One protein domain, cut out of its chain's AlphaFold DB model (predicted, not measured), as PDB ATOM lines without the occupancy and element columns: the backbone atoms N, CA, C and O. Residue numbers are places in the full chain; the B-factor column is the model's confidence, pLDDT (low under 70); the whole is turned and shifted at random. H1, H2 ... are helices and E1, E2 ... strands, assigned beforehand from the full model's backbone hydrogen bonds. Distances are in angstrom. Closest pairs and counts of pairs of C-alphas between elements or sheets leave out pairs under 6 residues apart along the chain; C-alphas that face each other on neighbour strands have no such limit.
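What this domain is: This is residues 83 to 283 of the 284 residues of an uncharacterized protein of Actinophytocola xanthii (UniProt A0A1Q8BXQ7). Three antiparallel sheets of four strands are stacked face to face, E1 to E4 as one slab, E5 E6 E10 E9 as the middle slab and E8 E7 E11 E12 as the third, with the strands of facing sheets crossed at 35 and 36 degrees. The helix H1 covers the face of the first sheet that is turned away from the stack, and a loop-rich lobe, residues 238 to 283 with the short strand E13, lies at one end. The printed part has 201 residues with one named helix and 13 named strands, in the order H1, then E1 to E13; it is mostly strand, with 90 residues, under half, in named elements. The whole is compact, with a radius of gyration of the C-alphas of 17.3 A and spans of 52 by 38 by 35 A.

Where its parts are: H1 is residues 83 to 93, from C-alpha 83 at (30.336, -38.667, 32.302), and is 15.5 A long. E1, residues 103 to 110, measures 21.2 A and bends by 53 degrees at residue 106. E2, residues 113 to 120, measures 22.7 A, E3, residues 123 to 130, 23.3 A, and E4, residues 133 to 138, 15.0 A. E5, residues 155 to 162, begins at C-alpha 155 at (5.863, -44.336, 48.177) and measures 22.6 A; E6, residues 173 to 180, measures 22.4 A. E7 is residues 186 to 191, with 16.8 A, E8 residues 194 to 197 and E9 residues 199 to 201. E10, residues 204 to 210, measures 20.5 A. E11 is residues 223 to 227, E12 residues 233 to 237, and E13 residues 255 to 257, ending at C-alpha 257 at (-1.591, -35.158, 50.629).

How they stand to each other: H1 is on the strongly twisted sheet E1 E2 E3 E4, two layers with the helix on one face; its closest C-alphas to E1 are those of Glu 89 and Arg 103, 6.0 A apart. In H1 every O i to N i+4 pair is within hydrogen-bond range. E1 to E4 form a meander, each strand the antiparallel neighbour of the one before: N 108 and O 115 are 2.9 A apart, N 116 and O 127 2.8 A, and N 133 and O 130 3.0 A. The domain is a stack of sheets, three or more sheets face to face in turn. The first sheet and E5 E6 E10 E9 face each other at 9.4 A centre to centre; the closest C-alphas of E1 and E9 are those of Asn 106 and Ala 201, 5.7 A. In that second sheet E5 and E6, a hairpin, have N 158 and O 177 at 2.9 A, E6 and E10 have N 176 and O 207 at 2.8 A, and the hairpin E9 and E10 has N 199 and O 206 at 2.8 A. The sheet E8 E7 E11 E12 faces the second sheet at 9.7 A centre to centre; the closest C-alphas of E7 and E10 are those of Met 189 and Ala 207, 6.9 A. In it these backbone pairs are within hydrogen-bond range: N 189 and O 196 at 2.9 A for the hairpin E7 and E8, N 188 and O 225 at 2.9 A for E7 and E11, and N 226 and O 235 at 3.0 A for the hairpin E11 and E12. E8 runs on into E9 at 27 degrees across one residue. E13 pairs with no named strand; its residues 256 to 257 pair with residues 260 to 261, antiparallel.

The domain as a whole: The two C-alphas farthest apart are those of Asp 132 and Pro 269, 52.9 A. The printed part has no cut. The links E4 to E5, E10 to E11 and E12 to E13 are long, with 16, 12 and 17 residues. Residues 258 to 283 have no named element, though residues 281 to 282 pair with residues 150 to 151, antiparallel. The mean pLDDT of the printed part is 82.4; 49 residues are under 70, among them residues 130 to 148 and 263 to 271.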
ATOM      1  N   GLU A  83      30.387 -39.466  33.520       94.62
ATOM      2  CA  GLU A  83      30.336 -38.667  32.302       94.62
ATOM      3  C   GLU A  83      28.900 -38.551  31.777       94.62
ATOM      4  O   GLU A  83      28.437 -37.436  31.524       94.62
ATOM      5  N   GLU A  84      28.171 -39.669  31.684       93.69
ATOM      6  CA  GLU A  84      26.760 -39.684  31.272       93.69
ATOM      7  C   GLU A  84      25.876 -38.918  32.248       93.69
ATOM      8  O   GLU A  84      25.057 -38.112  31.817       93.69
ATOM      9  N   ARG A  85      26.079 -39.084  33.562       93.25
ATOM     10  CA  ARG A  85      25.372 -38.293  34.577       93.25
ATOM     11  C   ARG A  85      25.537 -36.798  34.332       93.25
ATOM     12  O   ARG A  85      24.549 -36.074  34.266       93.25
ATOM     13  N   SER A  86      26.782 -36.356  34.162       92.50
ATOM     14  CA  SER A  86      27.097 -34.945  33.923       92.50
ATOM     15  C   SER A  86      26.506 -34.448  32.600       92.50
ATOM     16  O   SER A  86      26.182 -33.269  32.453       92.50
ATOM     17  N   GLU A  87      26.390 -35.324  31.600       91.00
ATOM     18  CA  GLU A  87      25.692 -35.015  30.358       91.00
ATOM     19  C   GLU A  87      24.180 -34.885  30.556       91.00
ATOM     20  O   GLU A  87      23.616 -33.899  30.078       91.00
ATOM     21  N   PHE A  88      23.535 -35.820  31.255       89.44
ATOM     22  CA  PHE A  88      22.098 -35.778  31.522       89.44
ATOM     23  C   PHE A  88      21.718 -34.533  32.321       89.44
ATOM     24  O   PHE A  88      20.869 -33.770  31.863       89.44
ATOM     25  N   GLU A  89      22.412 -34.264  33.432       90.00
ATOM     26  CA  GLU A  89      22.201 -33.074  34.273       90.00
ATOM     27  C   GLU A  89      22.319 -31.786  33.440       90.00
ATOM     28  O   GLU A  89      21.378 -30.996  33.374       90.00
ATOM     29  N   ARG A  90      23.407 -31.631  32.670       88.62
ATOM     30  CA  ARG A  90      23.629 -30.460  31.801       88.62
ATOM     31  C   ARG A  90      22.592 -30.324  30.685       88.62
ATOM     32  O   ARG A  90      22.266 -29.210  30.271       88.62
ATOM     33  N   ARG A  91      22.155 -31.435  30.080       83.38
ATOM     34  CA  ARG A  91      21.187 -31.390  28.973       83.38
ATOM     35  C   ARG A  91      19.795 -31.049  29.485       83.38
ATOM     36  O   ARG A  91      19.121 -30.294  28.797       83.38
ATOM     37  N   CYS A  92      19.407 -31.549  30.654       80.19
ATOM     38  CA  CYS A  92      18.142 -31.219  31.306       80.19
ATOM     39  C   CYS A  92      18.078 -29.768  31.773       80.19
ATOM     40  O   CYS A  92      17.105 -29.081  31.480       80.19
ATOM     41  N   GLU A  93      19.142 -29.270  32.407       80.56
ATOM     42  CA  GLU A  93      19.210 -27.890  32.908       80.56
ATOM     43  C   GLU A  93      18.925 -26.851  31.811       80.56
ATOM     44  O   GLU A  93      18.247 -25.858  32.045       80.56
ATOM     45  N   LYS A  94      19.378 -27.098  30.573       76.62
ATOM     46  CA  LYS A  94      19.134 -26.190  29.435       76.62
ATOM     47  C   LYS A  94      17.665 -26.027  29.064       76.62
ATOM     48  O   LYS A  94      17.345 -25.103  28.316       76.62
ATOM     49  N   VAL A  95      16.820 -26.960  29.479       67.56
ATOM     50  CA  VAL A  95      15.423 -27.010  29.063       67.56
ATOM     51  C   VAL A  95      14.486 -26.572  30.187       67.56
ATOM     52  O   VAL A  95      13.370 -26.143  29.895       67.56
ATOM     53  N   ASP A  96      14.958 -26.539  31.437       70.12
ATOM     54  CA  ASP A  96      14.230 -25.887  32.518       70.12
ATOM     55  C   ASP A  96      14.488 -24.364  32.534       70.12
ATOM     56  O   ASP A  96      15.568 -23.914  32.932       70.12
ATOM     57  N   PRO A  97      13.503 -23.525  32.157       64.25
ATOM     58  CA  PRO A  97      13.647 -22.074  32.208       64.25
ATOM     59  C   PRO A  97      13.836 -21.527  33.633       64.25
ATOM     60  O   PRO A  97      14.236 -20.369  33.767       64.25
ATOM     61  N   ALA A  98      13.540 -22.308  34.680       66.94
ATOM     62  CA  ALA A  98      13.691 -21.877  36.069       66.94
ATOM     63  C   ALA A  98      15.143 -21.944  36.586       66.94
ATOM     64  O   ALA A  98      15.448 -21.289  37.585       66.94
ATOM     65  N   GLY A  99      16.048 -22.656  35.899       68.12
ATOM     66  CA  GLY A  99      17.483 -22.668  36.216       68.12
ATOM     67  C   GLY A  99      17.845 -23.360  37.538       68.12
ATOM     68  O   GLY A  99      18.588 -22.795  38.343       68.12
ATOM     69  N   GLY A 100      17.312 -24.561  37.785       72.75
ATOM     70  CA  GLY A 100      17.602 -25.351  38.990       72.75
ATOM     71  C   GLY A 100      18.931 -26.128  38.959       72.75
ATOM     72  O   GLY A 100      19.362 -26.601  37.910       72.75
ATOM     73  N   ASP A 101      19.549 -26.328  40.134       84.00
ATOM     74  CA  ASP A 101      20.673 -27.268  40.336       84.00
ATOM     75  C   ASP A 101      20.140 -28.711  40.382       84.00
ATOM     76  O   ASP A 101      19.982 -29.313  41.448       84.00
ATOM     77  N   TYR A 102      19.758 -29.233  39.217       85.50
ATOM     78  CA  TYR A 102      19.239 -30.590  39.082       85.50
ATOM     79  C   TYR A 102      20.346 -31.625  39.222       85.50
ATOM     80  O   TYR A 102      21.394 -31.553  38.580       85.50
ATOM     81  N   ARG A 103      20.064 -32.655  40.018       90.75
ATOM     82  CA  ARG A 103      20.904 -33.843  40.130       90.75
ATOM     83  C   ARG A 103      20.171 -35.048  39.576       90.75
ATOM     84  O   ARG A 103      18.970 -35.184  39.783       90.75
ATOM     85  N   LEU A 104      20.898 -35.946  38.924       92.56
ATOM     86  CA  LEU A 104      20.374 -37.234  38.489       92.56
ATOM     87  C   LEU A 104      20.179 -38.159  39.697       92.56
ATOM     88  O   LEU A 104      21.144 -38.482  40.392       92.56
ATOM     89  N   TYR A 105      18.945 -38.611  39.915       93.56
ATOM     90  CA  TYR A 105      18.601 -39.567  40.971       93.56
ATOM     91  C   TYR A 105      18.418 -40.982  40.432       93.56
ATOM     92  O   TYR A 105      18.807 -41.939  41.103       93.56
ATOM     93  N   ASN A 106      17.861 -41.126  39.229       95.25
ATOM     94  CA  ASN A 106      17.595 -42.434  38.635       95.25
ATOM     95  C   ASN A 106      17.606 -42.375  37.109       95.25
ATOM     96  O   ASN A 106      17.421 -41.310  36.516       95.25
ATOM     97  N   ALA A 107      17.824 -43.525  36.486       94.69
ATOM     98  CA  ALA A 107      17.750 -43.684  35.049       94.69
ATOM     99  C   ALA A 107      17.360 -45.117  34.687       94.69
ATOM    100  O   ALA A 107      17.756 -46.071  35.356       94.69
ATOM    101  N   ILE A 108      16.625 -45.261  33.588       94.38
ATOM    102  CA  ILE A 108      16.354 -46.545  32.947       94.38
ATOM    103  C   ILE A 108      16.709 -46.444  31.471       94.38
ATOM    104  O   ILE A 108      16.342 -45.476  30.805       94.38
ATOM    105  N   THR A 109      17.403 -47.453  30.959       92.94
ATOM    106  CA  THR A 109      17.755 -47.569  29.542       92.94
ATOM    107  C   THR A 109      17.159 -48.852  28.992       92.94
ATOM    108  O   THR A 109      17.380 -49.928  29.542       92.94
ATOM    109  N   ASP A 110      16.410 -48.737  27.902       92.12
ATOM    110  CA  ASP A 110      15.854 -49.866  27.158       92.12
ATOM    111  C   ASP A 110      15.833 -49.558  25.649       92.12
ATOM    112  O   ASP A 110      16.441 -48.588  25.187       92.12
ATOM    113  N   ASP A 111      15.124 -50.384  24.878       87.38
ATOM    114  CA  ASP A 111      15.056 -50.308  23.418       87.38
ATOM    115  C   ASP A 111      14.494 -48.981  22.876       87.38
ATOM    116  O   ASP A 111      14.743 -48.650  21.714       87.38
ATOM    117  N   VAL A 112      13.749 -48.201  23.675       84.94
ATOM    118  CA  VAL A 112      13.218 -46.893  23.241       84.94
ATOM    119  C   VAL A 112      14.091 -45.711  23.666       84.94
ATOM    120  O   VAL A 112      13.829 -44.587  23.237       84.94
ATOM    121  N   GLY A 113      15.141 -45.940  24.463       88.38
ATOM    122  CA  GLY A 113      16.104 -44.923  24.893       88.38
ATOM    123  C   GLY A 113      16.318 -44.890  26.405       88.38
ATOM    124  O   GLY A 113      15.976 -45.828  27.122       88.38
ATOM    125  N   THR A 114      16.853 -43.777  26.900       90.31
ATOM    126  CA  THR A 114      17.126 -43.547  28.322       90.31
ATOM    127  C   THR A 114      16.132 -42.546  28.902       90.31
ATOM    128  O   THR A 114      16.091 -41.394  28.480       90.31
ATOM    129  N   ALA A 115      15.338 -42.961  29.886       90.19
ATOM    130  CA  ALA A 115      14.573 -42.040  30.724       90.19
ATOM    131  C   ALA A 115      15.367 -41.744  31.999       90.19
ATOM    132  O   ALA A 115      15.987 -42.640  32.565       90.19
ATOM    133  N   THR A 116      15.349 -40.492  32.444       91.44
ATOM    134  CA  THR A 116      16.080 -40.022  33.625       91.44
ATOM    135  C   THR A 116      15.155 -39.252  34.552       91.44
ATOM    136  O   THR A 116      14.293 -38.506  34.090       91.44
ATOM    137  N   LEU A 117      15.355 -39.424  35.856       90.44
ATOM    138  CA  LEU A 117      14.693 -38.657  36.902       90.44
ATOM    139  C   LEU A 117      15.715 -37.743  37.564       90.44
ATOM    140  O   LEU A 117      16.679 -38.219  38.178       90.44
ATOM    141  N   LEU A 118      15.484 -36.438  37.451       89.00
ATOM    142  CA  LEU A 118      16.300 -35.413  38.070       89.00
ATOM    143  C   LEU A 118      15.499 -34.658  39.126       89.00
ATOM    144  O   LEU A 118      14.313 -34.375  38.971       89.00
ATOM    145  N   ILE A 119      16.158 -34.313  40.226       86.38
ATOM    146  CA  ILE A 119      15.531 -33.565  41.318       86.38
ATOM    147  C   ILE A 119      16.443 -32.390  41.661       86.38
ATOM    148  O   ILE A 119      17.657 -32.564  41.798       86.38
ATOM    149  N   GLY A 120      15.862 -31.194  41.764       80.56
ATOM    150  CA  GLY A 120      16.578 -29.944  42.007       80.56
ATOM    151  C   GLY A 120      15.651 -28.893  42.619       80.56
ATOM    152  O   GLY A 120      14.574 -28.618  42.104       80.56
ATOM    153  N   GLY A 121      16.053 -28.285  43.739       75.94
ATOM    154  CA  GLY A 121      15.220 -27.286  44.420       75.94
ATOM    155  C   GLY A 121      13.886 -27.860  44.948       75.94
ATOM    156  O   GLY A 121      13.886 -28.966  45.489       75.94
ATOM    157  N   PRO A 122      12.764 -27.109  44.878       69.00
ATOM    158  CA  PRO A 122      11.429 -27.594  45.247       69.00
ATOM    159  C   PRO A 122      10.769 -28.443  44.151       69.00
ATOM    160  O   PRO A 122       9.684 -28.982  44.372       69.00
ATOM    161  N   ASP A 123      11.416 -28.573  42.997       67.25
ATOM    162  CA  ASP A 123      10.860 -29.185  41.805       67.25
ATOM    163  C   ASP A 123      11.558 -30.525  41.515       67.25
ATOM    164  O   ASP A 123      12.643 -30.840  42.018       67.25
ATOM    165  N   ALA A 124      10.878 -31.375  40.758       66.94
ATOM    166  CA  ALA A 124      11.457 -32.558  40.138       66.94
ATOM    167  C   ALA A 124      11.147 -32.469  38.650       66.94
ATOM    168  O   ALA A 124      10.076 -31.993  38.275       66.94
ATOM    169  N   SER A 125      12.095 -32.903  37.832       66.88
ATOM    170  CA  SER A 125      11.971 -32.914  36.382       66.88
ATOM    171  C   SER A 125      12.385 -34.284  35.869       66.88
ATOM    172  O   SER A 125      13.418 -34.834  36.266       66.88
ATOM    173  N   ASP A 126      11.579 -34.854  34.984       68.38
ATOM    174  CA  ASP A 126      11.975 -35.997  34.184       68.38
ATOM    175  C   ASP A 126      12.433 -35.541  32.798       68.38
ATOM    176  O   ASP A 126      11.815 -34.711  32.130       68.38
ATOM    177  N   CYS A 127      13.544 -36.118  32.350       75.06
ATOM    178  CA  CYS A 127      14.014 -35.948  30.985       75.06
ATOM    179  C   CYS A 127      14.101 -37.304  30.316       75.06
ATOM    180  O   CYS A 127      14.676 -38.252  30.866       75.06
ATOM    181  N   MET A 128      13.612 -37.381  29.083       73.94
ATOM    182  CA  MET A 128      13.779 -38.565  28.257       73.94
ATOM    183  C   MET A 128      14.682 -38.280  27.059       73.94
ATOM    184  O   MET A 128      14.416 -37.415  26.220       73.94
ATOM    185  N   PHE A 129      15.728 -39.091  26.955       71.50
ATOM    186  CA  PHE A 129      16.705 -39.083  25.882       71.50
ATOM    187  C   PHE A 129      16.501 -40.309  24.993       71.50
ATOM    188  O   PHE A 129      16.472 -41.440  25.471       71.50
ATOM    189  N   ARG A 130      16.425 -40.114  23.677       67.25
ATOM    190  CA  ARG A 130      16.513 -41.216  22.715       67.25
ATOM    191  C   ARG A 130      17.618 -40.887  21.737       67.25
ATOM    192  O   ARG A 130      17.491 -39.934  20.978       67.25
ATOM    193  N   SER A 131      18.688 -41.677  21.760       61.97
ATOM    194  CA  SER A 131      19.908 -41.382  21.003       61.97
ATOM    195  C   SER A 131      20.429 -39.955  21.270       61.97
ATOM    196  O   SER A 131      20.311 -39.417  22.371       61.97
ATOM    197  N   ASP A 132      21.018 -39.329  20.256       60.00
ATOM    198  CA  ASP A 132      21.383 -37.917  20.208       60.00
ATOM    199  C   ASP A 132      20.182 -36.952  20.258       60.00
ATOM    200  O   ASP A 132      20.387 -35.757  20.496       60.00
ATOM    201  N   LYS A 133      18.944 -37.436  20.074       64.44
ATOM    202  CA  LYS A 133      17.748 -36.599  19.962       64.44
ATOM    203  C   LYS A 133      16.989 -36.492  21.283       64.44
ATOM    204  O   LYS A 133      16.687 -37.460  21.976       64.44
ATOM    205  N   TRP A 134      16.635 -35.257  21.605       61.81
ATOM    206  CA  TRP A 134      15.656 -34.970  22.642       61.81
ATOM    207  C   TRP A 134      14.278 -35.389  22.152       61.81
ATOM    208  O   TRP A 134      13.880 -34.998  21.055       61.81
ATOM    209  N   VAL A 135      13.579 -36.196  22.949       61.31
ATOM    210  CA  VAL A 135      12.217 -36.617  22.615       61.31
ATOM    211  C   VAL A 135      11.226 -35.772  23.394       61.31
ATOM    212  O   VAL A 135      10.349 -35.202  22.767       61.31
ATOM    213  N   ASN A 136      11.383 -35.554  24.700       56.19
ATOM    214  CA  ASN A 136      10.439 -34.680  25.399       56.19
ATOM    215  C   ASN A 136      11.037 -33.993  26.629       56.19
ATOM    216  O   ASN A 136      11.883 -34.573  27.310       56.19
ATOM    217  N   HIS A 137      10.571 -32.768  26.888       55.97
ATOM    218  CA  HIS A 137      10.772 -32.051  28.141       55.97
ATOM    219  C   HIS A 137       9.445 -31.945  28.856       55.97
ATOM    220  O   HIS A 137       8.594 -31.127  28.500       55.97
ATOM    221  N   LEU A 138       9.295 -32.743  29.899       54.72
ATOM    222  CA  LEU A 138       8.206 -32.557  30.826       54.72
ATOM    223  C   LEU A 138       8.709 -31.679  31.952       54.72
ATOM    224  O   LEU A 138       9.270 -32.123  32.946       54.72
ATOM    225  N   ASN A 139       8.458 -30.379  31.784       51.41
ATOM    226  CA  ASN A 139       8.360 -29.480  32.924       51.41
ATOM    227  C   ASN A 139       7.007 -29.722  33.599       51.41
ATOM    228  O   ASN A 139       6.124 -28.863  33.606       51.41
ATOM    229  N   LEU A 140       6.787 -30.947  34.072       51.44
ATOM    230  CA  LEU A 140       5.734 -31.152  35.036       51.44
ATOM    231  C   LEU A 140       6.284 -30.545  36.313       51.44
ATOM    232  O   LEU A 140       7.312 -30.975  36.823       51.44
ATOM    233  N   THR A 141       5.606 -29.532  36.844       51.59
ATOM    234  CA  THR A 141       5.714 -29.233  38.268       51.59
ATOM    235  C   THR A 141       5.216 -30.478  38.986       51.59
ATOM    236  O   THR A 141       4.029 -30.585  39.299       51.59
ATOM    237  N   MET A 142       6.085 -31.468  39.144       58.81
ATOM    238  CA  MET A 142       5.772 -32.744  39.748       58.81
ATOM    239  C   MET A 142       5.606 -32.503  41.236       58.81
ATOM    240  O   MET A 142       6.504 -32.761  42.025       58.81
ATOM    241  N   ARG A 143       4.484 -31.917  41.651       58.44
ATOM    242  CA  ARG A 143       4.299 -31.459  43.035       58.44
ATOM    243  C   ARG A 143       4.401 -32.609  44.037       58.44
ATOM    244  O   ARG A 143       4.822 -32.384  45.172       58.44
ATOM    245  N   ALA A 144       4.062 -33.818  43.591       58.75
ATOM    246  CA  ALA A 144       4.163 -35.054  44.352       58.75
ATOM    247  C   ALA A 144       5.619 -35.558  44.491       58.75
ATOM    248  O   ALA A 144       5.982 -36.142  45.517       58.75
ATOM    249  N   VAL A 145       6.490 -35.290  43.507       56.12
ATOM    250  CA  VAL A 145       7.867 -35.831  43.419       56.12
ATOM    251  C   VAL A 145       8.950 -34.769  43.707       56.12
ATOM    252  O   VAL A 145      10.042 -35.111  44.156       56.12
ATOM    253  N   GLY A 146       8.632 -33.485  43.541       54.62
ATOM    254  CA  GLY A 146       9.501 -32.322  43.742       54.62
ATOM    255  C   GLY A 146       9.804 -31.997  45.206       54.62
ATOM    256  O   GLY A 146       9.006 -32.254  46.111       54.62
ATOM    257  N   GLY A 147      11.005 -31.451  45.427       56.94
ATOM    258  CA  GLY A 147      11.706 -31.247  46.699       56.94
ATOM    259  C   GLY A 147      10.876 -31.019  47.964       56.94
ATOM    260  O   GLY A 147      10.627 -29.892  48.399       56.94
ATOM    261  N   ARG A 148      10.596 -32.124  48.662       69.06
ATOM    262  CA  ARG A 148      10.130 -32.151  50.055       69.06
ATOM    263  C   ARG A 148      10.856 -33.250  50.808       69.06
ATOM    264  O   ARG A 148      10.884 -34.385  50.359       69.06
ATOM    265  N   VAL A 149      11.368 -32.950  51.994       86.12
ATOM    266  CA  VAL A 149      12.040 -33.930  52.873       86.12
ATOM    267  C   VAL A 149      11.073 -34.942  53.521       86.12
ATOM    268  O   VAL A 149      11.451 -35.640  54.456       86.12
ATOM    269  N   TRP A 150       9.829 -35.007  53.037       89.19
ATOM    270  CA  TRP A 150       8.742 -35.839  53.544       89.19
ATOM    271  C   TRP A 150       7.965 -36.470  52.384       89.19
ATOM    272  O   TRP A 150       7.775 -35.826  51.345       89.19
ATOM    273  N   LEU A 151       7.508 -37.703  52.594       90.19
ATOM    274  CA  LEU A 151       6.660 -38.487  51.707       90.19
ATOM    275  C   LEU A 151       5.279 -38.713  52.342       90.19
ATOM    276  O   LEU A 151       5.193 -38.969  53.549       90.19
ATOM    277  N   PRO A 152       4.214 -38.681  51.531       88.56
ATOM    278  CA  PRO A 152       2.905 -39.188  51.910       88.56
ATOM    279  C   PRO A 152       2.913 -40.730  51.899       88.56
ATOM    280  O   PRO A 152       2.514 -41.345  50.922       88.56
ATOM    281  N   GLY A 153       3.406 -41.362  52.969       91.00
ATOM    282  CA  GLY A 153       3.506 -42.827  53.066       91.00
ATOM    283  C   GLY A 153       4.886 -43.367  52.684       91.00
ATOM    284  O   GLY A 153       5.889 -42.666  52.843       91.00
ATOM    285  N   SER A 154       4.971 -44.627  52.252       94.44
ATOM    286  CA  SER A 154       6.264 -45.249  51.886       94.44
ATOM    287  C   SER A 154       6.636 -45.031  50.422       94.44
ATOM    288  O   SER A 154       7.789 -45.239  50.046       94.44
ATOM    289  N   ILE A 155       5.680 -44.611  49.598       92.62
ATOM    290  CA  ILE A 155       5.863 -44.336  48.177       92.62
ATOM    291  C   ILE A 155       5.026 -43.125  47.776       92.62
ATOM    292  O   ILE A 155       3.942 -42.910  48.303       92.62
ATOM    293  N   VAL A 156       5.541 -42.337  46.841       89.81
ATOM    294  CA  VAL A 156       4.770 -41.334  46.106       89.81
ATOM    295  C   VAL A 156       5.187 -41.409  44.654       89.81
ATOM    296  O   VAL A 156       6.387 -41.497  44.370       89.81
ATOM    297  N   MET A 157       4.220 -41.394  43.748       90.38
ATOM    298  CA  MET A 157       4.491 -41.536  42.328       90.38
ATOM    299  C   MET A 157       3.831 -40.461  41.484       90.38
ATOM    300  O   MET A 157       2.899 -39.782  41.897       90.38
ATOM    301  N   ASP A 158       4.332 -40.365  40.267       87.50
ATOM    302  CA  ASP A 158       3.660 -39.745  39.146       87.50
ATOM    303  C   ASP A 158       3.744 -40.715  37.963       87.50
ATOM    304  O   ASP A 158       4.556 -41.655  37.951       87.50
ATOM    305  N   SER A 159       2.916 -40.503  36.949       87.62
ATOM    306  CA  SER A 159       3.114 -41.193  35.686       87.62
ATOM    307  C   SER A 159       2.777 -40.353  34.490       87.62
ATOM    308  O   SER A 159       1.928 -39.467  34.522       87.62
ATOM    309  N   TYR A 160       3.425 -40.719  33.398       85.12
ATOM    310  CA  TYR A 160       3.322 -39.995  32.165       85.12
ATOM    311  C   TYR A 160       3.222 -40.931  30.962       85.12
ATOM    312  O   TYR A 160       3.857 -41.990  30.895       85.12
ATOM    313  N   TRP A 161       2.412 -40.505  29.995       85.19
ATOM    314  CA  TRP A 161       2.206 -41.169  28.717       85.19
ATOM    315  C   TRP A 161       3.085 -40.554  27.636       85.19
ATOM    316  O   TRP A 161       2.872 -39.420  27.226       85.19
ATOM    317  N   ILE A 162       4.001 -41.344  27.090       80.94
ATOM    318  CA  ILE A 162       4.737 -41.007  25.872       80.94
ATOM    319  C   ILE A 162       3.961 -41.611  24.704       80.94
ATOM    320  O   ILE A 162       3.908 -42.834  24.560       80.94
ATOM    321  N   ARG A 163       3.334 -40.777  23.870       79.19
ATOM    322  CA  ARG A 163       2.512 -41.231  22.738       79.19
ATOM    323  C   ARG A 163       3.280 -41.119  21.421       79.19
ATOM    324  O   ARG A 163       3.948 -40.128  21.152       79.19
ATOM    325  N   SER A 164       3.117 -42.123  20.560       64.50
ATOM    326  CA  SER A 164       3.740 -42.169  19.229       64.50
ATOM    327  C   SER A 164       3.268 -41.051  18.296       64.50
ATOM    328  O   SER A 164       3.942 -40.738  17.328       64.50
ATOM    329  N   GLU A 165       2.103 -40.452  18.541       64.12
ATOM    330  CA  GLU A 165       1.564 -39.371  17.700       64.12
ATOM    331  C   GLU A 165       2.368 -38.071  17.829       64.12
ATOM    332  O   GLU A 165       2.469 -37.310  16.870       64.12
ATOM    333  N   GLU A 166       2.983 -37.847  18.991       64.31
ATOM    334  CA  GLU A 166       3.877 -36.714  19.234       64.31
ATOM    335  C   GLU A 166       5.281 -36.985  18.654       64.31
ATOM    336  O   GLU A 166       5.996 -36.067  18.248       64.31
ATOM    337  N   HIS A 167       5.640 -38.269  18.509       64.62
ATOM    338  CA  HIS A 167       6.939 -38.735  18.021       64.62
ATOM    339  C   HIS A 167       6.756 -39.990  17.165       64.62
ATOM    340  O   HIS A 167       6.930 -41.095  17.674       64.62
ATOM    341  N   SER A 168       6.437 -39.815  15.873       60.78
ATOM    342  CA  SER A 168       5.965 -40.861  14.931       60.78
ATOM    343  C   SER A 168       6.743 -42.179  14.926       60.78
ATOM    344  O   SER A 168       6.200 -43.218  14.557       60.78
ATOM    345  N   ASP A 169       8.005 -42.142  15.344       74.19
ATOM    346  CA  ASP A 169       8.922 -43.278  15.316       74.19
ATOM    347  C   ASP A 169       9.155 -43.892  16.707       74.19
ATOM    348  O   ASP A 169      10.091 -44.673  16.884       74.19
ATOM    349  N   THR A 170       8.404 -43.488  17.735       73.88
ATOM    350  CA  THR A 170       8.565 -43.969  19.116       73.88
ATOM    351  C   THR A 170       7.360 -44.818  19.493       73.88
ATOM    352  O   THR A 170       6.240 -44.312  19.433       73.88
ATOM    353  N   PRO A 171       7.549 -46.087  19.895       85.62
ATOM    354  CA  PRO A 171       6.469 -46.868  20.477       85.62
ATOM    355  C   PRO A 171       5.834 -46.108  21.642       85.62
ATOM    356  O   PRO A 171       6.539 -45.461  22.423       85.62
ATOM    357  N   ALA A 172       4.510 -46.193  21.768       88.62
ATOM    358  CA  ALA A 172       3.851 -45.616  22.925       88.62
ATOM    359  C   ALA A 172       4.387 -46.286  24.199       88.62
ATOM    360  O   ALA A 172       4.605 -47.500  24.231       88.62
ATOM    361  N   SER A 173       4.618 -45.512  25.249       90.38
ATOM    362  CA  SER A 173       5.077 -46.046  26.528       90.38
ATOM    363  C   SER A 173       4.467 -45.291  27.697       90.38
ATOM    364  O   SER A 173       4.087 -44.128  27.570       90.38
ATOM    365  N   ARG A 174       4.362 -45.970  28.839       91.06
ATOM    366  CA  ARG A 174       3.992 -45.348  30.109       91.06
ATOM    367  C   ARG A 174       5.182 -45.400  31.041       91.06
ATOM    368  O   ARG A 174       5.672 -46.488  31.344       91.06
ATOM    369  N   LEU A 175       5.641 -44.225  31.451       91.56
ATOM    370  CA  LEU A 175       6.702 -44.052  32.430       91.56
ATOM    371  C   LEU A 175       6.059 -43.773  33.786       91.56
ATOM    372  O   LEU A 175       5.227 -42.880  33.905       91.56
ATOM    373  N   VAL A 176       6.446 -44.535  34.800       92.81
ATOM    374  CA  VAL A 176       6.034 -44.331  36.190       92.81
ATOM    375  C   VAL A 176       7.277 -44.174  37.025       92.81
ATOM    376  O   VAL A 176       8.245 -44.922  36.873       92.81
ATOM    377  N   PHE A 177       7.267 -43.183  37.894       93.06
ATOM    378  CA  PHE A 177       8.443 -42.829  38.652       93.06
ATOM    379  C   PHE A 177       8.055 -42.041  39.888       93.06
ATOM    380  O   PHE A 177       6.935 -41.552  40.013       93.06
ATOM    381  N   GLY A 178       8.976 -41.947  40.836       91.75
ATOM    382  CA  GLY A 178       8.669 -41.281  42.085       91.75
ATOM    383  C   GLY A 178       9.712 -41.497  43.159       91.75
ATOM    384  O   GLY A 178      10.860 -41.851  42.883       91.75
ATOM    385  N   ARG A 179       9.300 -41.274  44.404       92.31
ATOM    386  CA  ARG A 179      10.150 -41.378  45.593       92.31
ATOM    387  C   ARG A 179       9.662 -42.496  46.491       92.31
ATOM    388  O   ARG A 179       8.470 -42.786  46.551       92.31
ATOM    389  N   VAL A 180      10.601 -43.089  47.211       95.19
ATOM    390  CA  VAL A 180      10.338 -44.154  48.176       95.19
ATOM    391  C   VAL A 180      11.025 -43.857  49.500       95.19
ATOM    392  O   VAL A 180      12.031 -43.144  49.545       95.19
ATOM    393  N   SER A 181      10.473 -44.385  50.589       95.19
ATOM    394  CA  SER A 181      11.125 -44.339  51.894       95.19
ATOM    395  C   SER A 181      12.362 -45.241  51.917       95.19
ATOM    396  O   SER A 181      12.540 -46.112  51.068       95.19
ATOM    397  N   SER A 182      13.217 -45.064  52.924       95.94
ATOM    398  CA  SER A 182      14.417 -45.892  53.105       95.94
ATOM    399  C   SER A 182      14.129 -47.360  53.445       95.94
ATOM    400  O   SER A 182      15.057 -48.160  53.466       95.94
ATOM    401  N   GLU A 183      12.880 -47.700  53.767       97.19
ATOM    402  CA  GLU A 183      12.449 -49.074  54.068       97.19
ATOM    403  C   GLU A 183      12.116 -49.864  52.795       97.19
ATOM    404  O   GLU A 183      12.118 -51.092  52.808       97.19
ATOM    405  N   VAL A 184      11.853 -49.169  51.685       97.62
ATOM    406  CA  VAL A 184      11.520 -49.797  50.407       97.62
ATOM    407  C   VAL A 184      12.794 -50.252  49.706       97.62
ATOM    408  O   VAL A 184      13.675 -49.443  49.414       97.62
ATOM    409  N   VAL A 185      12.859 -51.536  49.353       98.06
ATOM    410  CA  VAL A 185      13.961 -52.089  48.545       98.06
ATOM    411  C   VAL A 185      13.511 -52.566  47.168       98.06
ATOM    412  O   VAL A 185      14.338 -52.765  46.284       98.06
ATOM    413  N   SER A 186      12.207 -52.764  46.980       98.25
ATOM    414  CA  SER A 186      11.632 -53.235  45.725       98.25
ATOM    415  C   SER A 186      10.330 -52.509  45.441       98.25
ATOM    416  O   SER A 186       9.502 -52.315  46.330       98.25
ATOM    417  N   VAL A 187      10.118 -52.161  44.177       98.44
ATOM    418  CA  VAL A 187       8.879 -51.549  43.699       98.44
ATOM    419  C   VAL A 187       8.384 -52.327  42.489       98.44
ATOM    420  O   VAL A 187       9.170 -52.665  41.608       98.44
ATOM    421  N   ARG A 188       7.083 -52.616  42.445       98.50
ATOM    422  CA  ARG A 188       6.431 -53.272  41.306       98.50
ATOM    423  C   ARG A 188       5.375 -52.381  40.710       98.50
ATOM    424  O   ARG A 188       4.555 -51.837  41.441       98.50
ATOM    425  N   MET A 189       5.372 -52.308  39.391       97.06
ATOM    426  CA  MET A 189       4.343 -51.645  38.614       97.06
ATOM    427  C   MET A 189       3.476 -52.699  37.935       97.06
ATOM    428  O   MET A 189       3.970 -53.506  37.149       97.06
ATOM    429  N   THR A 190       2.182 -52.672  38.218       96.56
ATOM    430  CA  THR A 190       1.168 -53.514  37.595       96.56
ATOM    431  C   THR A 190       0.283 -52.659  36.697       96.56
ATOM    432  O   THR A 190      -0.274 -51.646  37.119       96.56
ATOM    433  N   THR A 191       0.147 -53.102  35.455       94.38
ATOM    434  CA  THR A 191      -0.726 -52.543  34.420       94.38
ATOM    435  C   THR A 191      -1.675 -53.635  33.917       94.38
ATOM    436  O   THR A 191      -1.594 -54.791  34.340       94.38
ATOM    437  N   ASP A 192      -2.545 -53.296  32.973       91.06
ATOM    438  CA  ASP A 192      -3.360 -54.252  32.219       91.06
ATOM    439  C   ASP A 192      -2.523 -55.278  31.431       91.06
ATOM    440  O   ASP A 192      -2.926 -56.432  31.280       91.06
ATOM    441  N   THR A 193      -1.337 -54.880  30.966       92.00
ATOM    442  CA  THR A 193      -0.437 -55.742  30.179       92.00
ATOM    443  C   THR A 193       0.453 -56.659  31.017       92.00
ATOM    444  O   THR A 193       1.047 -57.593  30.476       92.00
ATOM    445  N   GLY A 194       0.549 -56.434  32.330       94.62
ATOM    446  CA  GLY A 194       1.360 -57.264  33.216       94.62
ATOM    447  C   GLY A 194       1.986 -56.502  34.377       94.62
ATOM    448  O   GLY A 194       1.645 -55.356  34.660       94.62
ATOM    449  N   THR A 195       2.905 -57.175  35.070       97.25
ATOM    450  CA  THR A 195       3.666 -56.613  36.193       97.25
ATOM    451  C   THR A 195       5.150 -56.595  35.859       97.25
ATOM    452  O   THR A 195       5.675 -57.606  35.393       97.25
ATOM    453  N   ILE A 196       5.811 -55.470  36.122       97.44
ATOM    454  CA  ILE A 196       7.260 -55.308  35.989       97.44
ATOM    455  C   ILE A 196       7.861 -54.774  37.293       97.44
ATOM    456  O   ILE A 196       7.212 -54.017  38.018       97.44
ATOM    457  N   ASP A 197       9.095 -55.173  37.589       98.12
ATOM    458  CA  ASP A 197       9.870 -54.588  38.683       98.12
ATOM    459  C   ASP A 197      10.455 -53.239  38.224       98.12
ATOM    460  O   ASP A 197      10.922 -53.097  37.091       98.12
ATOM    461  N   ALA A 198      10.408 -52.238  39.098       97.88
ATOM    462  CA  ALA A 198      10.993 -50.927  38.860       97.88
ATOM    463  C   ALA A 198      12.479 -50.904  39.250       97.88
ATOM    464  O   ALA A 198      12.918 -51.629  40.144       97.88
ATOM    465  N   VAL A 199      13.244 -50.004  38.636       97.62
ATOM    466  CA  VAL A 199      14.621 -49.710  39.043       97.62
ATOM    467  C   VAL A 199      14.586 -48.739  40.215       97.62
ATOM    468  O   VAL A 199      14.167 -47.593  40.059       97.62
ATOM    469  N   VAL A 200      15.024 -49.190  41.391       97.19
ATOM    470  CA  VAL A 200      15.117 -48.375  42.612       97.19
ATOM    471  C   VAL A 200      16.554 -47.877  42.783       97.19
ATOM    472  O   VAL A 200      17.487 -48.676  42.809       97.19
ATOM    473  N   ALA A 201      16.738 -46.561  42.907       96.44
ATOM    474  CA  ALA A 201      18.039 -45.930  43.129       96.44
ATOM    475  C   ALA A 201      17.882 -44.596  43.872       96.44
ATOM    476  O   ALA A 201      16.931 -43.854  43.633       96.44
ATOM    477  N   ASN A 202      18.812 -44.274  44.778       94.94
ATOM    478  CA  ASN A 202      18.866 -42.985  45.486       94.94
ATOM    479  C   ASN A 202      17.535 -42.525  46.127       94.94
ATOM    480  O   ASN A 202      17.177 -41.351  46.059       94.94
ATOM    481  N   GLY A 203      16.764 -43.444  46.724       94.19
ATOM    482  CA  GLY A 203      15.465 -43.107  47.332       94.19
ATOM    483  C   GLY A 203      14.368 -42.769  46.313       94.19
ATOM    484  O   GLY A 203      13.369 -42.135  46.653       94.19
ATOM    485  N   THR A 204      14.552 -43.172  45.058       95.12
ATOM    486  CA  THR A 204      13.605 -42.994  43.955       95.12
ATOM    487  C   THR A 204      13.409 -44.300  43.200       95.12
ATOM    488  O   THR A 204      14.182 -45.244  43.366       95.12
ATOM    489  N   PHE A 205      12.389 -44.360  42.351       96.19
ATOM    490  CA  PHE A 205      12.160 -45.501  41.472       96.19
ATOM    491  C   PHE A 205      11.705 -45.054  40.082       96.19
ATOM    492  O   PHE A 205      11.144 -43.968  39.933       96.19
ATOM    493  N   MET A 206      11.937 -45.901  39.078       95.75
ATOM    494  CA  MET A 206      11.453 -45.716  37.709       95.75
ATOM    495  C   MET A 206      11.057 -47.059  37.089       95.75
ATOM    496  O   MET A 206      11.766 -48.053  37.231       95.75
ATOM    497  N   ALA A 207       9.947 -47.084  36.361       96.25
ATOM    498  CA  ALA A 207       9.479 -48.217  35.574       96.25
ATOM    499  C   ALA A 207       8.877 -47.712  34.261       96.25
ATOM    500  O   ALA A 207       8.178 -46.700  34.246       96.25
ATOM    501  N   ARG A 208       9.115 -48.422  33.156       94.44
ATOM    502  CA  ARG A 208       8.522 -48.099  31.854       94.44
ATOM    503  C   ARG A 208       7.928 -49.341  31.212       94.44
ATOM    504  O   ARG A 208       8.605 -50.356  31.083       94.44
ATOM    505  N   VAL A 209       6.671 -49.246  30.784       94.50
ATOM    506  CA  VAL A 209       6.042 -50.238  29.898       94.50
ATOM    507  C   VAL A 209       6.032 -49.681  28.487       94.50
ATOM    508  O   VAL A 209       5.557 -48.571  28.260       94.50
ATOM    509  N   ILE A 210       6.553 -50.464  27.543       92.56
ATOM    510  CA  ILE A 210       6.552 -50.155  26.113       92.56
ATOM    511  C   ILE A 210       5.438 -50.960  25.446       92.56
ATOM    512  O   ILE A 210       5.420 -52.190  25.521       92.56
ATOM    513  N   TYR A 211       4.527 -50.276  24.760       90.88
ATOM    514  CA  TYR A 211       3.402 -50.889  24.065       90.88
ATOM    515  C   TYR A 211       3.763 -51.147  22.597       90.88
ATOM    516  O   TYR A 211       4.128 -50.238  21.855       90.88
ATOM    517  N   GLN A 212       3.632 -52.403  22.163       86.19
ATOM    518  CA  GLN A 212       3.870 -52.836  20.772       86.19
ATOM    519  C   GLN A 212       2.652 -52.609  19.849       86.19
ATOM    520  O   GLN A 212       2.661 -53.003  18.687       86.19
ATOM    521  N   GLY A 213       1.582 -52.010  20.372       86.06
ATOM    522  CA  GLY A 213       0.321 -51.757  19.677       86.06
ATOM    523  C   GLY A 213      -0.252 -50.386  20.044       86.06
ATOM    524  O   GLY A 213       0.483 -49.550  20.576       86.06
ATOM    525  N   PRO A 214      -1.547 -50.128  19.773       84.25
ATOM    526  CA  PRO A 214      -2.175 -48.898  20.234       84.25
ATOM    527  C   PRO A 214      -2.059 -48.804  21.766       84.25
ATOM    528  O   PRO A 214      -2.246 -49.823  22.441       84.25
ATOM    529  N   PRO A 215      -1.739 -47.622  22.324       85.19
ATOM    530  CA  PRO A 215      -1.715 -47.451  23.769       85.19
ATOM    531  C   PRO A 215      -3.113 -47.708  24.349       85.19
ATOM    532  O   PRO A 215      -4.113 -47.452  23.666       85.19
ATOM    533  N   PRO A 216      -3.210 -48.185  25.599       88.31
ATOM    534  CA  PRO A 216      -4.492 -48.274  26.275       88.31
ATOM    535  C   PRO A 216      -5.062 -46.859  26.537       88.31
ATOM    536  O   PRO A 216      -4.386 -45.848  26.297       88.31
ATOM    537  N   PRO A 217      -6.326 -46.764  26.985       89.38
ATOM    538  CA  PRO A 217      -6.939 -45.495  27.379       89.38
ATOM    539  C   PRO A 217      -6.091 -44.722  28.404       89.38
ATOM    540  O   PRO A 217      -5.364 -45.329  29.191       89.38
ATOM    541  N   ASP A 218      -6.181 -43.387  28.411       83.31
ATOM    542  CA  ASP A 218      -5.413 -42.544  29.349       83.31
ATOM    543  C   ASP A 218      -5.684 -42.902  30.818       83.31
ATOM    544  O   ASP A 218      -4.770 -42.878  31.644       83.31
ATOM    545  N   ASP A 219      -6.924 -43.290  31.116       85.50
ATOM    546  CA  ASP A 219      -7.422 -43.707  32.425       85.50
ATOM    547  C   ASP A 219      -7.169 -45.188  32.737       85.50
ATOM    548  O   ASP A 219      -7.659 -45.702  33.745       85.50
ATOM    549  N   ALA A 220      -6.396 -45.894  31.902       89.00
ATOM    550  CA  ALA A 220      -5.998 -47.260  32.202       89.00
ATOM    551  C   ALA A 220      -5.281 -47.301  33.566       89.00
ATOM    552  O   ALA A 220      -4.330 -46.532  33.780       89.00
ATOM    553  N   PRO A 221      -5.719 -48.174  34.491       89.81
ATOM    554  CA  PRO A 221      -5.224 -48.174  35.856       89.81
ATOM    555  C   PRO A 221      -3.756 -48.593  35.900       89.81
ATOM    556  O   PRO A 221      -3.337 -49.541  35.231       89.81
ATOM    557  N   VAL A 222      -2.990 -47.907  36.743       92.19
ATOM    558  CA  VAL A 222      -1.613 -48.265  37.068       92.19
ATOM    559  C   VAL A 222      -1.505 -48.391  38.565       92.19
ATOM    560  O   VAL A 222      -1.764 -47.446  39.298       92.19
ATOM    561  N   LYS A 223      -1.086 -49.569  39.006       94.88
ATOM    562  CA  LYS A 223      -0.844 -49.847  40.410       94.88
ATOM    563  C   LYS A 223       0.645 -49.963  40.653       94.88
ATOM    564  O   LYS A 223       1.314 -50.759  40.002       94.88
ATOM    565  N   VAL A 224       1.147 -49.234  41.632       95.62
ATOM    566  CA  VAL A 224       2.508 -49.359  42.130       95.62
ATOM    567  C   VAL A 224       2.478 -49.883  43.554       95.62
ATOM    568  O   VAL A 224       1.672 -49.469  44.381       95.62
ATOM    569  N   SER A 225       3.325 -50.861  43.840       97.62
ATOM    570  CA  SER A 225       3.423 -51.509  45.146       97.62
ATOM    571  C   SER A 225       4.867 -51.476  45.628       97.62
ATOM    572  O   SER A 225       5.771 -51.849  44.880       97.62
ATOM    573  N   ALA A 226       5.072 -51.028  46.864       97.62
ATOM    574  CA  ALA A 226       6.381 -50.897  47.493       97.62
ATOM    575  C   ALA A 226       6.585 -51.988  48.547       97.62
ATOM    576  O   ALA A 226       5.681 -52.250  49.342       97.62
ATOM    577  N   TYR A 227       7.763 -52.606  48.563       98.50
ATOM    578  CA  TYR A 227       8.074 -53.744  49.425       98.50
ATOM    579  C   TYR A 227       9.370 -53.541  50.210       98.50
ATOM    580  O   TYR A 227      10.319 -52.933  49.703       98.50
ATOM    581  N   ASP A 228       9.404 -54.098  51.420       98.38
ATOM    582  CA  ASP A 228      10.611 -54.204  52.245       98.38
ATOM    583  C   ASP A 228      11.523 -55.369  51.810       98.38
ATOM    584  O   ASP A 228      11.263 -56.065  50.820       98.38
ATOM    585  N   ALA A 229      12.631 -55.561  52.534       98.06
ATOM    586  CA  ALA A 229      13.636 -56.584  52.243       98.06
ATOM    587  C   ALA A 229      13.144 -58.019  52.462       98.06
ATOM    588  O   ALA A 229      13.642 -58.950  51.826       98.06
ATOM    589  N   GLU A 230      12.149 -58.201  53.322       98.38
ATOM    590  CA  GLU A 230      11.486 -59.472  53.585       98.38
ATOM    591  C   GLU A 230      10.379 -59.774  52.556       98.38
ATOM    592  O   GLU A 230       9.842 -60.885  52.529       98.38
ATOM    593  N   GLY A 231      10.062 -58.814  51.681       97.81
ATOM    594  CA  GLY A 231       9.031 -58.920  50.655       97.81
ATOM    595  C   GLY A 231       7.621 -58.598  51.155       97.81
ATOM    596  O   GLY A 231       6.647 -58.916  50.465       97.81
ATOM    597  N   ASN A 232       7.480 -57.976  52.328       98.44
ATOM    598  CA  ASN A 232       6.194 -57.493  52.817       98.44
ATOM    599  C   ASN A 232       5.787 -56.227  52.063       98.44
ATOM    600  O   ASN A 232       6.613 -55.379  51.732       98.44
ATOM    601  N   LEU A 233       4.487 -56.094  51.802       97.62
ATOM    602  CA  LEU A 233       3.922 -54.900  51.184       97.62
ATOM    603  C   LEU A 233       3.890 -53.757  52.207       97.62
ATOM    604  O   LEU A 233       3.182 -53.856  53.207       97.62
ATOM    605  N   LEU A 234       4.622 -52.680  51.928       95.69
ATOM    606  CA  LEU A 234       4.663 -51.474  52.758       95.69
ATOM    607  C   LEU A 234       3.577 -50.474  52.373       95.69
ATOM    608  O   LEU A 234       2.961 -49.867  53.246       95.69
ATOM    609  N   ASP A 235       3.372 -50.269  51.072       94.44
ATOM    610  CA  ASP A 235       2.403 -49.294  50.575       94.44
ATOM    611  C   ASP A 235       1.968 -49.612  49.142       94.44
ATOM    612  O   ASP A 235       2.590 -50.411  48.429       94.44
ATOM    613  N   THR A 236       0.863 -49.011  48.723       93.38
ATOM    614  CA  THR A 236       0.311 -49.137  47.378       93.38
ATOM    615  C   THR A 236      -0.239 -47.797  46.938       93.38
ATOM    616  O   THR A 236      -1.046 -47.207  47.644       93.38
ATOM    617  N   ASP A 237       0.134 -47.388  45.735       89.94
ATOM    618  CA  ASP A 237      -0.443 -46.240  45.051       89.94
ATOM    619  C   ASP A 237      -1.096 -46.765  43.768       89.94
ATOM    620  O   ASP A 237      -0.453 -47.458  42.977       89.94
ATOM    621  N   ASP A 238      -2.396 -46.550  43.593       86.75
ATOM    622  CA  ASP A 238      -3.147 -47.022  42.424       86.75
ATOM    623  C   ASP A 238      -3.503 -45.905  41.443       86.75
ATOM    624  O   ASP A 238      -4.264 -46.136  40.498       86.75
ATOM    625  N   GLN A 239      -2.933 -44.709  41.648       71.81
ATOM    626  CA  GLN A 239      -3.118 -43.535  40.803       71.81
ATOM    627  C   GLN A 239      -4.578 -43.145  40.568       71.81
ATOM    628  O   GLN A 239      -4.880 -42.285  39.732       71.81
ATOM    629  N   THR A 240      -5.506 -43.745  41.315       59.25
ATOM    630  CA  THR A 240      -6.833 -43.196  41.420       59.25
ATOM    631  C   THR A 240      -6.631 -41.918  42.212       59.25
ATOM    632  O   THR A 240      -6.385 -41.943  43.413       59.25
ATOM    633  N   PHE A 241      -6.663 -40.775  41.523       54.81
ATOM    634  CA  PHE A 241      -6.777 -39.446  42.127       54.81
ATOM    635  C   PHE A 241      -8.130 -39.342  42.848       54.81
ATOM    636  O   PHE A 241      -8.943 -38.468  42.556       54.81
ATOM    637  N   ALA A 242      -8.434 -40.295  43.730       52.16
ATOM    638  CA  ALA A 242      -9.571 -40.273  44.605       52.16
ATOM    639  C   ALA A 242      -9.350 -39.040  45.487       52.16
ATOM    640  O   ALA A 242      -8.411 -39.032  46.285       52.16
ATOM    641  N   PRO A 243     -10.170 -37.986  45.350       49.91
ATOM    642  CA  PRO A 243      -9.859 -36.670  45.906       49.91
ATOM    643  C   PRO A 243      -9.819 -36.608  47.445       49.91
ATOM    644  O   PRO A 243      -9.703 -35.523  48.004       49.91
ATOM    645  N   ASN A 244      -9.954 -37.736  48.151       49.47
ATOM    646  CA  ASN A 244     -10.562 -37.738  49.472       49.47
ATOM    647  C   ASN A 244      -9.829 -38.449  50.618       49.47
ATOM    648  O   ASN A 244     -10.366 -38.343  51.716       49.47
ATOM    649  N   HIS A 245      -8.697 -39.161  50.481       57.03
ATOM    650  CA  HIS A 245      -8.365 -40.110  51.572       57.03
ATOM    651  C   HIS A 245      -6.975 -40.133  52.199       57.03
ATOM    652  O   HIS A 245      -6.898 -40.557  53.352       57.03
ATOM    653  N   ASP A 246      -5.926 -39.584  51.592       76.38
ATOM    654  CA  ASP A 246      -4.607 -39.724  52.213       76.38
ATOM    655  C   ASP A 246      -4.109 -38.411  52.814       76.38
ATOM    656  O   ASP A 246      -3.416 -37.610  52.184       76.38
ATOM    657  N   CYS A 247      -4.504 -38.185  54.070       84.44
ATOM    658  CA  CYS A 247      -3.916 -37.157  54.915       84.44
ATOM    659  C   CYS A 247      -2.662 -37.686  55.614       84.44
ATOM    660  O   CYS A 247      -2.708 -38.720  56.289       84.44
ATOM    661  N   TYR A 248      -1.587 -36.903  55.551       88.38
ATOM    662  CA  TYR A 248      -0.362 -37.158  56.291       88.38
ATOM    663  C   TYR A 248       0.021 -35.985  57.188       88.38
ATOM    664  O   TYR A 248       0.060 -34.841  56.737       88.38
ATOM    665  N   SER A 249       0.333 -36.262  58.451       89.88
ATOM    666  CA  SER A 249       0.795 -35.280  59.428       89.88
ATOM    667  C   SER A 249       2.321 -35.192  59.444       89.88
ATOM    668  O   SER A 249       3.033 -36.198  59.454       89.88
ATOM    669  N   LEU A 250       2.836 -33.966  59.441       89.31
ATOM    670  CA  LEU A 250       4.252 -33.679  59.630       89.31
ATOM    671  C   LEU A 250       4.553 -33.451  61.118       89.31
ATOM    672  O   LEU A 250       3.673 -33.024  61.867       89.31
ATOM    673  N   PRO A 251       5.813 -33.632  61.559       89.88
ATOM    674  CA  PRO A 251       6.191 -33.367  62.950       89.88
ATOM    675  C   PRO A 251       5.973 -31.920  63.415       89.88
ATOM    676  O   PRO A 251       5.902 -31.674  64.613       89.88
ATOM    677  N   ASP A 252       5.888 -30.961  62.488       88.00
ATOM    678  CA  ASP A 252       5.639 -29.545  62.781       88.00
ATOM    679  C   ASP A 252       4.141 -29.184  62.856       88.00
ATOM    680  O   ASP A 252       3.796 -28.010  62.976       88.00
ATOM    681  N   GLY A 253       3.253 -30.183  62.784       86.62
ATOM    682  CA  GLY A 253       1.801 -30.008  62.837       86.62
ATOM    683  C   GLY A 253       1.162 -29.589  61.512       86.62
ATOM    684  O   GLY A 253      -0.049 -29.391  61.466       86.62
ATOM    685  N   ARG A 254       1.937 -29.451  60.427       86.94
ATOM    686  CA  ARG A 254       1.377 -29.265  59.081       86.94
ATOM    687  C   ARG A 254       0.894 -30.590  58.503       86.94
ATOM    688  O   ARG A 254       1.265 -31.665  58.970       86.94
ATOM    689  N   PHE A 255       0.121 -30.497  57.425       85.31
ATOM    690  CA  PHE A 255      -0.439 -31.654  56.741       85.31
ATOM    691  C   PHE A 255      -0.097 -31.666  55.254       85.31
ATOM    692  O   PHE A 255       0.060 -30.618  54.616       85.31
ATOM    693  N   MET A 256       0.007 -32.864  54.697       84.88
ATOM    694  CA  MET A 256       0.225 -33.090  53.275       84.88
ATOM    695  C   MET A 256      -0.697 -34.181  52.733       84.88
ATOM    696  O   MET A 256      -1.150 -35.045  53.477       84.88
ATOM    697  N   SER A 257      -0.956 -34.117  51.434       82.44
ATOM    698  CA  SER A 257      -1.591 -35.158  50.629       82.44
ATOM    699  C   SER A 257      -0.615 -35.643  49.551       82.44
ATOM    700  O   SER A 257       0.504 -35.124  49.450       82.44
ATOM    701  N   GLY A 258      -1.043 -36.608  48.730       74.44
ATOM    702  CA  GLY A 258      -0.298 -37.048  47.541       74.44
ATOM    703  C   GLY A 258       0.149 -35.882  46.646       74.44
ATOM    704  O   GLY A 258       1.294 -35.843  46.206       74.44
ATOM    705  N   ASP A 259      -0.701 -34.861  46.497       69.94
ATOM    706  CA  ASP A 259      -0.469 -33.718  45.599       69.94
ATOM    707  C   ASP A 259       0.349 -32.569  46.214       69.94
ATOM    708  O   ASP A 259       0.653 -31.575  45.542       69.94
ATOM    709  N   GLY A 260       0.690 -32.647  47.505       73.69
ATOM    710  CA  GLY A 260       1.508 -31.637  48.168       73.69
ATOM    711  C   GLY A 260       0.992 -31.177  49.531       73.69
ATOM    712  O   GLY A 260       0.501 -31.954  50.332       73.69
ATOM    713  N   PHE A 261       1.233 -29.904  49.877       71.25
ATOM    714  CA  PHE A 261       0.962 -29.380  51.224       71.25
ATOM    715  C   PHE A 261      -0.465 -28.885  51.213       71.25
ATOM    716  O   PHE A 261      -0.852 -28.143  50.310       71.25
ATOM    717  N   ILE A 262      -1.210 -29.247  52.243       71.19
ATOM    718  CA  ILE A 262      -2.563 -28.762  52.416       71.19
ATOM    719  C   ILE A 262      -2.436 -27.390  53.095       71.19
ATOM    720  O   ILE A 262      -2.049 -27.297  54.258       71.19
ATOM    721  N   ALA A 263      -2.665 -26.309  52.339       65.81
ATOM    722  CA  ALA A 263      -2.441 -24.931  52.804       65.81
ATOM    723  C   ALA A 263      -3.358 -24.525  53.975       65.81
ATOM    724  O   ALA A 263      -3.004 -23.653  54.766       65.81
ATOM    725  N   ALA A 264      -4.515 -25.170  54.090       65.00
ATOM    726  CA  ALA A 264      -5.404 -25.117  55.238       65.00
ATOM    727  C   ALA A 264      -6.117 -26.472  55.342       65.00
ATOM    728  O   ALA A 264      -6.461 -27.011  54.287       65.00
ATOM    729  N   PRO A 265      -6.353 -27.020  56.550       63.44
ATOM    730  CA  PRO A 265      -7.191 -28.206  56.687       63.44
ATOM    731  C   PRO A 265      -8.503 -27.954  55.925       63.44
ATOM    732  O   PRO A 265      -9.057 -26.854  56.056       63.44
ATOM    733  N   PRO A 266      -8.962 -28.892  55.073       63.56
ATOM    734  CA  PRO A 266     -10.228 -28.772  54.374       63.56
ATOM    735  C   PRO A 266     -11.291 -28.272  55.344       63.56
ATOM    736  O   PRO A 266     -11.488 -28.838  56.417       63.56
ATOM    737  N   THR A 267     -11.966 -27.182  54.984       62.12
ATOM    738  CA  THR A 267     -13.014 -26.587  55.827       62.12
ATOM    739  C   THR A 267     -14.201 -27.522  56.030       62.12
ATOM    740  O   THR A 267     -15.072 -27.235  56.847       62.12
ATOM    741  N   ASP A 268     -14.251 -28.614  55.269       64.81
ATOM    742  CA  ASP A 268     -15.212 -29.681  55.444       64.81
ATOM    743  C   ASP A 268     -14.614 -30.801  56.328       64.81
ATOM    744  O   ASP A 268     -13.819 -31.616  55.846       64.81
ATOM    745  N   PRO A 269     -14.998 -30.876  57.618       64.56
ATOM    746  CA  PRO A 269     -14.530 -31.914  58.533       64.56
ATOM    747  C   PRO A 269     -14.975 -33.328  58.130       64.56
ATOM    748  O   PRO A 269     -14.466 -34.296  58.688       64.56
ATOM    749  N   ALA A 270     -15.894 -33.484  57.165       66.38
ATOM    750  CA  ALA A 270     -16.213 -34.795  56.601       66.38
ATOM    751  C   ALA A 270     -15.069 -35.366  55.744       66.38
ATOM    752  O   ALA A 270     -14.988 -36.582  55.579       66.38
ATOM    753  N   TYR A 271     -14.184 -34.508  55.225       63.12
ATOM    754  CA  TYR A 271     -13.075 -34.892  54.344       63.12
ATOM    755  C   TYR A 271     -11.720 -34.889  55.050       63.12
ATOM    756  O   TYR A 271     -10.736 -35.377  54.499       63.12
ATOM    757  N   PHE A 272     -11.652 -34.348  56.267       70.25
ATOM    758  CA  PHE A 272     -10.403 -34.217  56.997       70.25
ATOM    759  C   PHE A 272     -10.619 -34.369  58.500       70.25
ATOM    760  O   PHE A 272     -11.010 -33.430  59.192       70.25
ATOM    761  N   ASP A 273     -10.342 -35.567  59.012       75.62
ATOM    762  CA  ASP A 273     -10.185 -35.791  60.446       75.62
ATOM    763  C   ASP A 273      -8.690 -35.884  60.740       75.62
ATOM    764  O   ASP A 273      -8.048 -36.881  60.406       75.62
ATOM    765  N   GLU A 274      -8.140 -34.850  61.378       77.00
ATOM    766  CA  GLU A 274      -6.733 -34.792  61.801       77.00
ATOM    767  C   GLU A 274      -6.307 -36.040  62.586       77.00
ATOM    768  O   GLU A 274      -5.156 -36.468  62.509       77.00
ATOM    769  N   ARG A 275      -7.245 -36.667  63.309       82.25
ATOM    770  CA  ARG A 275      -6.994 -37.878  64.105       82.25
ATOM    771  C   ARG A 275      -6.784 -39.127  63.249       82.25
ATOM    772  O   ARG A 275      -6.267 -40.115  63.761       82.25
ATOM    773  N   ASN A 276      -7.172 -39.078  61.976       84.25
ATOM    774  CA  ASN A 276      -7.023 -40.170  61.016       84.25
ATOM    775  C   ASN A 276      -5.845 -39.951  60.053       84.25
ATOM    776  O   ASN A 276      -5.595 -40.803  59.203       84.25
ATOM    777  N   CYS A 277      -5.111 -38.841  60.176       86.62
ATOM    778  CA  CYS A 277      -3.929 -38.592  59.362       86.62
ATOM    779  C   CYS A 277      -2.793 -39.552  59.740       86.62
ATOM    780  O   CYS A 277      -2.390 -39.639  60.904       86.62
ATOM    781  N   ARG A 278      -2.229 -40.238  58.744       90.50
ATOM    782  CA  ARG A 278      -1.025 -41.062  58.914       90.50
ATOM    783  C   ARG A 278       0.189 -40.156  59.163       90.50
ATOM    784  O   ARG A 278       0.203 -39.026  58.694       90.50
ATOM    785  N   PRO A 279       1.239 -40.591  59.866       91.69
ATOM    786  CA  PRO A 279       2.480 -39.822  59.894       91.69
ATOM    787  C   PRO A 279       3.123 -39.791  58.497       91.69
ATOM    788  O   PRO A 279       3.163 -40.812  57.809       91.69
ATOM    789  N   ALA A 280       3.631 -38.631  58.079       91.38
ATOM    790  CA  ALA A 280       4.465 -38.513  56.887       91.38
ATOM    791  C   ALA A 280       5.831 -39.181  57.116       91.38
ATOM    792  O   ALA A 280       6.394 -39.122  58.215       91.38
ATOM    793  N   THR A 281       6.404 -39.765  56.068       93.31
ATOM    794  CA  THR A 281       7.684 -40.480  56.155       93.31
ATOM    795  C   THR A 281       8.831 -39.560  55.750       93.31
ATOM    796  O   THR A 281       8.737 -38.924  54.703       93.31
ATOM    797  N   PRO A 282       9.935 -39.456  56.508       91.88
ATOM    798  CA  PRO A 282      11.089 -38.686  56.060       91.88
ATOM    799  C   PRO A 282      11.651 -39.257  54.752       91.88
ATOM    800  O   PRO A 282      11.907 -40.456  54.659       91.88
ATOM    801  N   TRP A 283      11.914 -38.396  53.772       90.06
ATOM    802  CA  TRP A 283      12.655 -38.763  52.566       90.06
ATOM    803  C   TRP A 283      14.132 -38.418  52.757       90.06
ATOM    804  O   TRP A 283      14.456 -37.267  53.073       90.06
TER     805      TRP A 283